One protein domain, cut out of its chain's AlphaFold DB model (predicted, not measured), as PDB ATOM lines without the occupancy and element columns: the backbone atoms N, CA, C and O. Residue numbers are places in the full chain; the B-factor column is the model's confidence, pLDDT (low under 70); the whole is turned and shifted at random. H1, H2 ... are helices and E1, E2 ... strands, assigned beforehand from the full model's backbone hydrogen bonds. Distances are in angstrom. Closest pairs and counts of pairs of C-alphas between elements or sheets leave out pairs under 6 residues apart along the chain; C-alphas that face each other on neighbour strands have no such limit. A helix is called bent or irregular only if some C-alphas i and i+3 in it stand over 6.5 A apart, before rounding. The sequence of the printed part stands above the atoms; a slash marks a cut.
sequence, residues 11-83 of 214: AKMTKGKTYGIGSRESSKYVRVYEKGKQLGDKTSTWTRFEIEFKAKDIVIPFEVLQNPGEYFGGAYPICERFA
ATOM      1  N   ALA A  11      37.540  33.741  17.049       79.44
ATOM      2  CA  ALA A  11      36.616  34.827  17.384       79.44
ATOM      3  C   ALA A  11      35.864  35.371  16.153       79.44
ATOM      4  O   ALA A  11      34.788  35.966  16.289       79.44
ATOM      5  N   LYS A  12      36.401  35.159  14.946       80.25
ATOM      6  CA  LYS A  12      35.800  35.582  13.671       80.25
ATOM      7  C   LYS A  12      34.962  34.489  13.000       80.25
ATOM      8  O   LYS A  12      34.166  34.805  12.106       80.25
ATOM      9  N   MET A  13      35.045  33.241  13.474       81.38
ATOM     10  CA  MET A  13      34.288  32.086  12.972       81.38
ATOM     11  C   MET A  13      32.786  32.167  13.290       81.38
ATOM     12  O   MET A  13      32.263  31.537  14.214       81.38
ATOM     13  N   THR A  14      32.061  32.963  12.510       79.75
ATOM     14  CA  THR A  14      30.641  33.266  12.743       79.75
ATOM     15  C   THR A  14      29.693  32.701  11.690       79.75
ATOM     16  O   THR A  14      28.481  32.703  11.916       79.75
ATOM     17  N   LYS A  15      30.201  32.220  10.549       81.25
ATOM     18  CA  LYS A  15      29.385  31.731   9.418       81.25
ATOM     19  C   LYS A  15      29.234  30.207   9.414       81.25
ATOM     20  O   LYS A  15      28.405  29.669   8.675       81.25
ATOM     21  N   GLY A  16      30.006  29.530  10.253       88.94
ATOM     22  CA  GLY A  16      30.083  28.090  10.386       88.94
ATOM     23  C   GLY A  16      30.881  27.407   9.280       88.94
ATOM     24  O   GLY A  16      31.262  28.001   8.269       88.94
ATOM     25  N   LYS A  17      31.114  26.115   9.476       91.94
ATOM     26  CA  LYS A  17      31.825  25.217   8.568       91.94
ATOM     27  C   LYS A  17      30.838  24.324   7.821       91.94
ATOM     28  O   LYS A  17      29.794  23.917   8.338       91.94
ATOM     29  N   THR A  18      31.135  24.035   6.558       92.88
ATOM     30  CA  THR A  18      30.357  23.098   5.734       92.88
ATOM     31  C   THR A  18      31.281  22.213   4.914       92.88
ATOM     32  O   THR A  18      32.065  22.719   4.120       92.88
ATOM     33  N   TYR A  19      31.150  20.901   5.059       92.44
ATOM     34  CA  TYR A  19      31.893  19.903   4.304       92.44
ATOM     35  C   TYR A  19      30.970  19.171   3.330       92.44
ATOM     36  O   TYR A  19      29.885  18.728   3.710       92.44
ATOM     37  N   GLY A  20      31.384  19.056   2.069       92.50
ATOM     38  CA  GLY A  20      30.647  18.345   1.027       92.50
ATOM     39  C   GLY A  20      31.453  17.170   0.483       92.50
ATOM     40  O   GLY A  20      32.615  17.355   0.136       92.50
ATOM     41  N   ILE A  21      30.844  15.988   0.370       91.38
ATOM     42  CA  ILE A  21      31.491  14.790  -0.196       91.38
ATOM     43  C   ILE A  21      30.724  14.346  -1.439       91.38
ATOM     44  O   ILE A  21      29.530  14.048  -1.367       91.38
ATOM     45  N   GLY A  22      31.431  14.258  -2.566       89.25
ATOM     46  CA  GLY A  22      30.860  13.948  -3.879       89.25
ATOM     47  C   GLY A  22      30.506  15.201  -4.684       89.25
ATOM     48  O   GLY A  22      30.818  16.324  -4.290       89.25
ATOM     49  N   SER A  23      29.847  15.004  -5.826       89.69
ATOM     50  CA  SER A  23      29.385  16.092  -6.692       89.69
ATOM     51  C   SER A  23      27.886  16.311  -6.512       89.69
ATOM     52  O   SER A  23      27.129  15.369  -6.303       89.69
ATOM     53  N   ARG A  24      27.408  17.546  -6.692       87.88
ATOM     54  CA  ARG A  24      25.958  17.792  -6.776       87.88
ATOM     55  C   ARG A  24      25.313  17.066  -7.955       87.88
ATOM     56  O   ARG A  24      24.101  16.883  -7.962       87.88
ATOM     57  N   GLU A  25      26.096  16.669  -8.948       89.19
ATOM     58  CA  GLU A  25      25.607  15.943 -10.110       89.19
ATOM     59  C   GLU A  25      25.636  14.422  -9.937       89.19
ATOM     60  O   GLU A  25      25.164  13.733 -10.838       89.19
ATOM     61  N   SER A  26      26.205  13.867  -8.862       89.75
ATOM     62  CA  SER A  26      26.222  12.411  -8.652       89.75
ATOM     63  C   SER A  26      24.907  11.891  -8.065       89.75
ATOM     64  O   SER A  26      24.117  12.651  -7.505       89.75
ATOM     65  N   SER A  27      24.681  10.577  -8.174       91.12
ATOM     66  CA  SER A  27      23.561   9.869  -7.532       91.12
ATOM     67  C   SER A  27      23.509  10.022  -6.017       91.12
ATOM     68  O   SER A  27      22.449   9.876  -5.418       91.12
ATOM     69  N   LYS A  28      24.652  10.279  -5.385       91.94
ATOM     70  CA  LYS A  28      24.780  10.429  -3.942       91.94
ATOM     71  C   LYS A  28      25.690  11.608  -3.629       91.94
ATOM     72  O   LYS A  28      26.780  11.706  -4.199       91.94
ATOM     73  N   TYR A  29      25.247  12.487  -2.738       94.31
ATOM     74  CA  TYR A  29      25.998  13.660  -2.295       94.31
ATOM     75  C   TYR A  29      25.750  13.915  -0.809       94.31
ATOM     76  O   TYR A  29      24.608  13.874  -0.357       94.31
ATOM     77  N   VAL A  30      26.810  14.187  -0.049       95.19
ATOM     78  CA  VAL A  30      26.714  14.468   1.392       95.19
ATOM     79  C   VAL A  30      27.061  15.905   1.692       95.19
ATOM     80  O   VAL A  30      27.984  16.463   1.097       95.19
ATOM     81  N   ARG A  31      26.352  16.472   2.669       94.62
ATOM     82  CA  ARG A  31      26.680  17.751   3.294       94.62
ATOM     83  C   ARG A  31      26.660  17.608   4.806       94.62
ATOM     84  O   ARG A  31      25.624  17.293   5.384       94.62
ATOM     85  N   VAL A  32      27.783  17.909   5.439       94.31
ATOM     86  CA  VAL A  32      27.891  18.025   6.893       94.31
ATOM     87  C   VAL A  32      28.146  19.485   7.224       94.31
ATOM     88  O   VAL A  32      29.107  20.065   6.724       94.31
ATOM     89  N   TYR A  33      27.270  20.116   8.000       94.69
ATOM     90  CA  TYR A  33      27.390  21.548   8.273       94.69
ATOM     91  C   TYR A  33      26.852  21.952   9.639       94.69
ATOM     92  O   TYR A  33      25.919  21.339  10.160       94.69
ATOM     93  N   GLU A  34      27.424  23.019  10.195       94.31
ATOM     94  CA  GLU A  34      26.970  23.634  11.444       94.31
ATOM     95  C   GLU A  34      25.621  24.331  11.209       94.31
ATOM     96  O   GLU A  34      25.535  25.470  10.738       94.31
ATOM     97  N   LYS A  35      24.534  23.608  11.489       93.38
ATOM     98  CA  LYS A  35      23.166  24.026  11.192       93.38
ATOM     99  C   LYS A  35      22.736  25.217  12.030       93.38
ATOM    100  O   LYS A  35      22.079  26.104  11.497       93.38
ATOM    101  N   GLY A  36      23.089  25.241  13.312       92.06
ATOM    102  CA  GLY A  36      22.709  26.352  14.180       92.06
ATOM    103  C   GLY A  36      23.328  27.675  13.728       92.06
ATOM    104  O   GLY A  36      22.604  28.653  13.562       92.06
ATOM    105  N   LYS A  37      24.616  27.666  13.351       90.75
ATOM    106  CA  LYS A  37      25.289  28.832  12.750       90.75
ATOM    107  C   LYS A  37      24.658  29.240  11.420       90.75
ATOM    108  O   LYS A  37      24.433  30.422  11.181       90.75
ATOM    109  N   GLN A  38      24.276  28.267  10.591       89.31
ATOM    110  CA  GLN A  38      23.547  28.522   9.342       89.31
ATOM    111  C   GLN A  38      22.153  29.147   9.560       89.31
ATOM    112  O   GLN A  38      21.648  29.806   8.653       89.31
ATOM    113  N   LEU A  39      21.542  28.953  10.733       90.25
ATOM    114  CA  LEU A  39      20.272  29.564  11.144       90.25
ATOM    115  C   LEU A  39      20.451  30.872  11.941       90.25
ATOM    116  O   LEU A  39      19.456  31.493  12.301       90.25
ATOM    117  N   GLY A  40      21.692  31.308  12.187       88.44
ATOM    118  CA  GLY A  40      22.019  32.574  12.852       88.44
ATOM    119  C   GLY A  40      22.491  32.456  14.304       88.44
ATOM    120  O   GLY A  40      22.950  33.453  14.861       88.44
ATOM    121  N   ASP A  41      22.449  31.266  14.911       89.44
ATOM    122  CA  ASP A  41      23.013  31.034  16.245       89.44
ATOM    123  C   ASP A  41      24.500  30.672  16.147       89.44
ATOM    124  O   ASP A  41      24.880  29.531  15.876       89.44
ATOM    125  N   LYS A  42      25.345  31.672  16.401       86.00
ATOM    126  CA  LYS A  42      26.810  31.574  16.329       86.00
ATOM    127  C   LYS A  42      27.409  30.613  17.359       86.00
ATOM    128  O   LYS A  42      28.500  30.100  17.130       86.00
ATOM    129  N   THR A  43      26.714  30.376  18.470       86.12
ATOM    130  CA  THR A  43      27.201  29.545  19.585       86.12
ATOM    131  C   THR A  43      26.717  28.102  19.514       86.12
ATOM    132  O   THR A  43      27.177  27.249  20.271       86.12
ATOM    133  N   SER A  44      25.805  27.808  18.590       89.06
ATOM    134  CA  SER A  44      25.224  26.483  18.462       89.06
ATOM    135  C   SER A  44      26.257  25.435  18.056       89.06
ATOM    136  O   SER A  44      26.964  25.581  17.057       89.06
ATOM    137  N   THR A  45      26.248  24.311  18.765       89.25
ATOM    138  CA  THR A  45      26.998  23.098  18.413       89.25
ATOM    139  C   THR A  45      26.220  22.180  17.467       89.25
ATOM    140  O   THR A  45      26.697  21.106  17.090       89.25
ATOM    141  N   TRP A  46      25.006  22.576  17.057       93.75
ATOM    142  CA  TRP A  46      24.146  21.742  16.228       93.75
ATOM    143  C   TRP A  46      24.733  21.558  14.829       93.75
ATOM    144  O   TRP A  46      24.684  22.456  13.987       93.75
ATOM    145  N   THR A  47      25.224  20.350  14.563       93.81
ATOM    146  CA  THR A  47      25.700  19.915  13.248       93.81
ATOM    147  C   THR A  47      24.674  19.004  12.590       93.81
ATOM    148  O   THR A  47      24.108  18.121  13.235       93.81
ATOM    149  N   ARG A  48      24.427  19.205  11.294       94.50
ATOM    150  CA  ARG A  48      23.535  18.362  10.500       94.50
ATOM    151  C   ARG A  48      24.323  17.578   9.466       94.50
ATOM    152  O   ARG A  48      25.132  18.150   8.742       94.50
ATOM    153  N   PHE A  49      24.025  16.288   9.386       94.00
ATOM    154  CA  PHE A  49      24.504  15.386   8.351       94.00
ATOM    155  C   PHE A  49      23.353  15.138   7.372       94.00
ATOM    156  O   PHE A  49      22.357  14.511   7.725       94.00
ATOM    157  N   GLU A  50      23.471  15.646   6.149       94.19
ATOM    158  CA  GLU A  50      22.492  15.441   5.081       94.19
ATOM    159  C   GLU A  50      23.065  14.548   3.989       94.19
ATOM    160  O   GLU A  50      24.208  14.728   3.559       94.19
ATOM    161  N   ILE A  51      22.233  13.630   3.504       94.31
ATOM    162  CA  ILE A  51      22.522  12.783   2.351       94.31
ATOM    163  C   ILE A  51      21.445  13.042   1.310       94.31
ATOM    164  O   ILE A  51      20.252  12.974   1.596       94.31
ATOM    165  N   GLU A  52      21.881  13.356   0.103       94.06
ATOM    166  CA  GLU A  52      21.035  13.589  -1.053       94.06
ATOM    167  C   GLU A  52      21.192  12.415  -2.013       94.06
ATOM    168  O   GLU A  52      22.306  12.112  -2.448       94.06
ATOM    169  N   PHE A  53      20.074  11.769  -2.341       93.88
ATOM    170  CA  PHE A  53      20.004  10.722  -3.353       93.88
ATOM    171  C   PHE A  53      19.339  11.268  -4.622       93.88
ATOM    172  O   PHE A  53      18.297  11.919  -4.552       93.88
ATOM    173  N   LYS A  54      19.931  10.991  -5.785       92.31
ATOM    174  CA  LYS A  54      19.414  11.345  -7.114       92.31
ATOM    175  C   LYS A  54      19.335  10.113  -7.995       92.31
ATOM    176  O   LYS A  54      20.288   9.341  -8.066       92.31
ATOM    177  N   ALA A  55      18.228   9.972  -8.716       90.00
ATOM    178  CA  ALA A  55      18.039   8.921  -9.707       90.00
ATOM    179  C   ALA A  55      18.869   9.225 -10.969       90.00
ATOM    180  O   ALA A  55      18.358   9.766 -11.947       90.00
ATOM    181  N   LYS A  56      20.178   8.959 -10.897       86.94
ATOM    182  CA  LYS A  56      21.121   9.102 -12.016       86.94
ATOM    183  C   LYS A  56      21.683   7.741 -12.408       86.94
ATOM    184  O   LYS A  56      21.209   7.127 -13.347       86.94
ATOM    185  N   ASP A  57      22.651   7.260 -11.642       85.94
ATOM    186  CA  ASP A  57      23.276   5.938 -11.764       85.94
ATOM    187  C   ASP A  57      22.738   4.930 -10.731       85.94
ATOM    188  O   ASP A  57      23.239   3.815 -10.619       85.94
ATOM    189  N   ILE A  58      21.708   5.311  -9.970       89.56
ATOM    190  CA  ILE A  58      21.028   4.458  -8.989       89.56
ATOM    191  C   ILE A  58      19.520   4.472  -9.241       89.56
ATOM    192  O   ILE A  58      18.958   5.500  -9.626       89.56
ATOM    193  N   VAL A  59      18.860   3.354  -8.944       89.81
ATOM    194  CA  VAL A  59      17.402   3.307  -8.783       89.81
ATOM    195  C   VAL A  59      17.113   3.498  -7.303       89.81
ATOM    196  O   VAL A  59      17.547   2.692  -6.483       89.81
ATOM    197  N   ILE A  60      16.427   4.586  -6.954       93.00
ATOM    198  CA  ILE A  60      16.057   4.870  -5.567       93.00
ATOM    199  C   ILE A  60      14.822   4.023  -5.230       93.00
ATOM    200  O   ILE A  60      13.773   4.248  -5.837       93.00
ATOM    201  N   PRO A  61      14.922   3.060  -4.298       92.44
ATOM    202  CA  PRO A  61      13.784   2.238  -3.918       92.44
ATOM    203  C   PRO A  61      12.766   3.060  -3.118       92.44
ATOM    204  O   PRO A  61      13.132   3.977  -2.376       92.44
ATOM    205  N   PHE A  62      11.482   2.729  -3.255       93.81
ATOM    206  CA  PHE A  62      10.393   3.431  -2.565       93.81
ATOM    207  C   PHE A  62      10.511   3.318  -1.038       93.81
ATOM    208  O   PHE A  62      10.170   4.240  -0.296       93.81
ATOM    209  N   GLU A  63      11.072   2.209  -0.565       93.88
ATOM    210  CA  GLU A  63      11.328   1.885   0.834       93.88
ATOM    211  C   GLU A  63      12.212   2.926   1.538       93.88
ATOM    212  O   GLU A  63      12.153   3.027   2.761       93.88
ATOM    213  N   VAL A  64      12.967   3.754   0.799       93.88
ATOM    214  CA  VAL A  64      13.713   4.902   1.355       93.88
ATOM    215  C   VAL A  64      12.789   5.875   2.085       93.88
ATOM    216  O   VAL A  64      13.196   6.469   3.080       93.88
ATOM    217  N   LEU A  65      11.544   6.027   1.629       93.81
ATOM    218  CA  LEU A  65      10.560   6.905   2.269       93.81
ATOM    219  C   LEU A  65       9.960   6.285   3.534       93.81
ATOM    220  O   LEU A  65       9.585   7.012   4.449       93.81
ATOM    221  N   GLN A  66       9.877   4.953   3.590       95.38
ATOM    222  CA  GLN A  66       9.337   4.226   4.741       95.38
ATOM    223  C   GLN A  66      10.390   4.055   5.841       95.38
ATOM    224  O   GLN A  66      10.092   4.240   7.017       95.38
ATOM    225  N   ASN A  67      11.632   3.748   5.453       93.50
ATOM    226  CA  ASN A  67      12.733   3.423   6.359       93.50
ATOM    227  C   ASN A  67      13.976   4.295   6.087       93.50
ATOM    228  O   ASN A  67      15.060   3.763   5.827       93.50
ATOM    229  N   PRO A  68      13.877   5.636   6.155       92.81
ATOM    230  CA  PRO A  68      14.972   6.530   5.767       92.81
ATOM    231  C   PRO A  68      16.238   6.336   6.608       92.81
ATOM    232  O   PRO A  68      17.342   6.494   6.092       92.81
ATOM    233  N   GLY A  69      16.096   5.950   7.882       93.44
ATOM    234  CA  GLY A  69      17.227   5.666   8.769       93.44
ATOM    235  C   GLY A  69      18.100   4.509   8.278       93.44
ATOM    236  O   GLY A  69      19.323   4.602   8.356       93.44
ATOM    237  N   GLU A  70      17.500   3.465   7.695       94.94
ATOM    238  CA  GLU A  70      18.260   2.325   7.173       94.94
ATOM    239  C   GLU A  70      19.109   2.714   5.961       94.94
ATOM    240  O   GLU A  70      20.283   2.352   5.859       94.94
ATOM    241  N   TYR A  71      18.529   3.493   5.047       94.69
ATOM    242  CA  TYR A  71      19.225   3.955   3.846       94.69
ATOM    243  C   TYR A  71      20.227   5.072   4.136       94.69
ATOM    244  O   TYR A  71      21.258   5.158   3.466       94.69
ATOM    245  N   PHE A  72      19.974   5.891   5.161       94.31
ATOM    246  CA  PHE A  72      20.974   6.801   5.712       94.31
ATOM    247  C   PHE A  72      22.172   6.009   6.251       94.31
ATOM    248  O   PHE A  72      23.308   6.305   5.882       94.31
ATOM    249  N   GLY A  73      21.920   4.957   7.040       94.44
ATOM    250  CA  GLY A  73      22.950   4.066   7.575       94.44
ATOM    251  C   GLY A  73      23.787   3.383   6.493       94.44
ATOM    252  O   GLY A  73      25.009   3.341   6.591       94.44
ATOM    253  N   GLY A  74      23.152   2.918   5.413       92.50
ATOM    254  CA  GLY A  74      23.829   2.247   4.294       92.50
ATOM    255  C   GLY A  74      24.459   3.175   3.249       92.50
ATOM    256  O   GLY A  74      25.008   2.702   2.248       92.50
ATOM    257  N   ALA A  75      24.381   4.497   3.428       91.56
ATOM    258  CA  ALA A  75      24.898   5.451   2.453       91.56
ATOM    259  C   ALA A  75      26.435   5.509   2.436       91.56
ATOM    260  O   ALA A  75      27.032   5.552   1.356       91.56
ATOM    261  N   TYR A  76      27.076   5.515   3.605       89.88
ATOM    262  CA  TYR A  76      28.534   5.545   3.781       89.88
ATOM    263  C   TYR A  76      28.922   4.659   4.969       89.88
ATOM    264  O   TYR A  76      28.144   4.599   5.915       89.88
ATOM    265  N   PRO A  77      30.128   4.058   4.993       90.50
ATOM    266  CA  PRO A  77      30.536   3.177   6.095       90.50
ATOM    267  C   PRO A  77      30.422   3.823   7.484       90.50
ATOM    268  O   PRO A  77      30.022   3.186   8.447       90.50
ATOM    269  N   ILE A  78      30.707   5.128   7.597       90.31
ATOM    270  CA  ILE A  78      30.572   5.855   8.868       90.31
ATOM    271  C   ILE A  78      29.118   5.946   9.354       90.31
ATOM    272  O   ILE A  78      28.877   6.065  10.555       90.31
ATOM    273  N   CYS A  79      28.151   5.899   8.434       91.50
ATOM    274  CA  CYS A  79      26.743   6.084   8.746       91.50
ATOM    275  C   CYS A  79      26.111   4.860   9.411       91.50
ATOM    276  O   CYS A  79      25.111   5.020  10.108       91.50
ATOM    277  N   GLU A  80      26.715   3.677   9.275       92.00
ATOM    278  CA  GLU A  80      26.262   2.448   9.938       92.00
ATOM    279  C   GLU A  80      26.176   2.625  11.458       92.00
ATOM    280  O   GLU A  80      25.303   2.067  12.108       92.00
ATOM    281  N   ARG A  81      27.009   3.498  12.034       92.19
ATOM    282  CA  ARG A  81      26.996   3.811  13.469       92.19
ATOM    283  C   ARG A  81      25.742   4.557  13.933       92.19
ATOM    284  O   ARG A  81      25.487   4.610  15.133       92.19
ATOM    285  N   PHE A  82      24.998   5.176  13.016       87.50
ATOM    286  CA  PHE A  82      23.809   5.974  13.324       87.50
ATOM    287  C   PHE A  82      22.498   5.198  13.148       87.50
ATOM    288  O   PHE A  82      21.435   5.748  13.431       87.50
ATOM    289  N   ALA A  83      22.549   3.946  12.685       88.56
ATOM    290  CA  ALA A  83      21.366   3.129  12.437       88.56
ATOM    291  C   ALA A  83      21.576   1.695  12.936       88.56
ATOM    292  O   ALA A  83      22.661   1.142  12.831       88.56
TER     293      ALA A  83
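Overview. This is residues 11 to 83 of the 214 residues of the protein "Putative phage replication initiation protein" of Neisseria meningitidis (UniProt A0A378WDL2). A narrow slab of three antiparallel strands, E1, E2 and E3, has the short helix H1 at one end, directly after E2, while the short helices H2, H3 and H4 follow E3 as a loose chain in which H3 alone comes to the sheet, with Phe 72 near Ile 51 of E3. H1 and H3 only graze the sheet, and H2 and H4 are not on it. The printed part has 73 residues with four named helices and three named strands, in the order E1, E2, H1, E3, H2, H3, H4, and the sheet order is E1, E2, E3. The class is mixed, helices and strands. The whole is loose, with a radius of gyration of the C-alphas of 14.4 A, and elongated, with spans of 45 by 26 by 20 A.

Arrangement. E1, residues 18 to 21, is an edge strand, and its neighbour E2, residues 28 to 34, is the inner strand. They form an antiparallel hairpin, with 164 degrees between their N-to-C directions. N 19 and O 32 are 2.8 A apart and N 21 and O 30 are 3.0 A apart, both pairs within hydrogen-bond range. A tight link, with no residue between, joins E2 to H1, residues 35 to 38. H1 only grazes the sheet, with its residues 35 to 38. E3, residues 47 to 53, is the other edge strand, antiparallel to E2 at 165 degrees. N 50 and O 31, 2.8 A apart, and N 33 and O 48, 3.0 A apart, are within hydrogen-bond range. The closest C-alphas of H1 and E3 are those of Lys 35 and Thr 47, 5.2 A apart. H2, residues 63 to 66, is not on the sheet. H3, residues 68 to 73, only grazes the sheet with its residues 71 to 72; its closest C-alphas to E3 are those of Phe 72 and Ile 51, 7.0 A apart. H2 and H3 are close but not clearly touching, with the C-alphas of Val 64 and Tyr 71 closest at 6.1 A. H4, residues 77 to 82, is not on the sheet. H3 and H4 touch only at the corner by their link, with the C-alphas of Gly 73 and Glu 80 closest at 4.4 A, and they run opposite ways at a steep tilt of 50 degrees. Among the pairs that are apart are H1 and H3, H2 and H4, and E3 and H4. In H3 each O i to N i+4 pair is within hydrogen-bond range; in H4 0 of 2 such pairs are, beside 2 of 3 O i to N i+3 pairs, and H1 and H2 are too short for an O i to N i+4 pair.

Along the chain. E1 begins at C-alpha 18, (30.357, 23.098, 5.734), and is 10.3 A long. E2 is 20.4 A long, from Lys 28 to Glu 34. H1 is 4.9 A long. E3 runs 19.8 A from Thr 47 to Phe 53, whose C-alpha is at (20.004, 10.722, -3.353). H2 is 5.0 A long and H3 8.5 A. H4 is 10.3 A long and ends at C-alpha 82, (23.809, 5.974, 13.324); it is neither bent nor irregular, but only just: C-alphas 78 and 81 are 6.2 A apart.

Size, cuts and confidence. The two C-alphas farthest apart are those of Ala 11 and Phe 62, at 45.5 A. The C-alphas of Ala 11 and Ala 83, the first and last printed residues, are 35.5 A apart. The printed part has no cut, and none of the links is long. The mean pLDDT of the printed part is 91.0, and no printed residue is under 70.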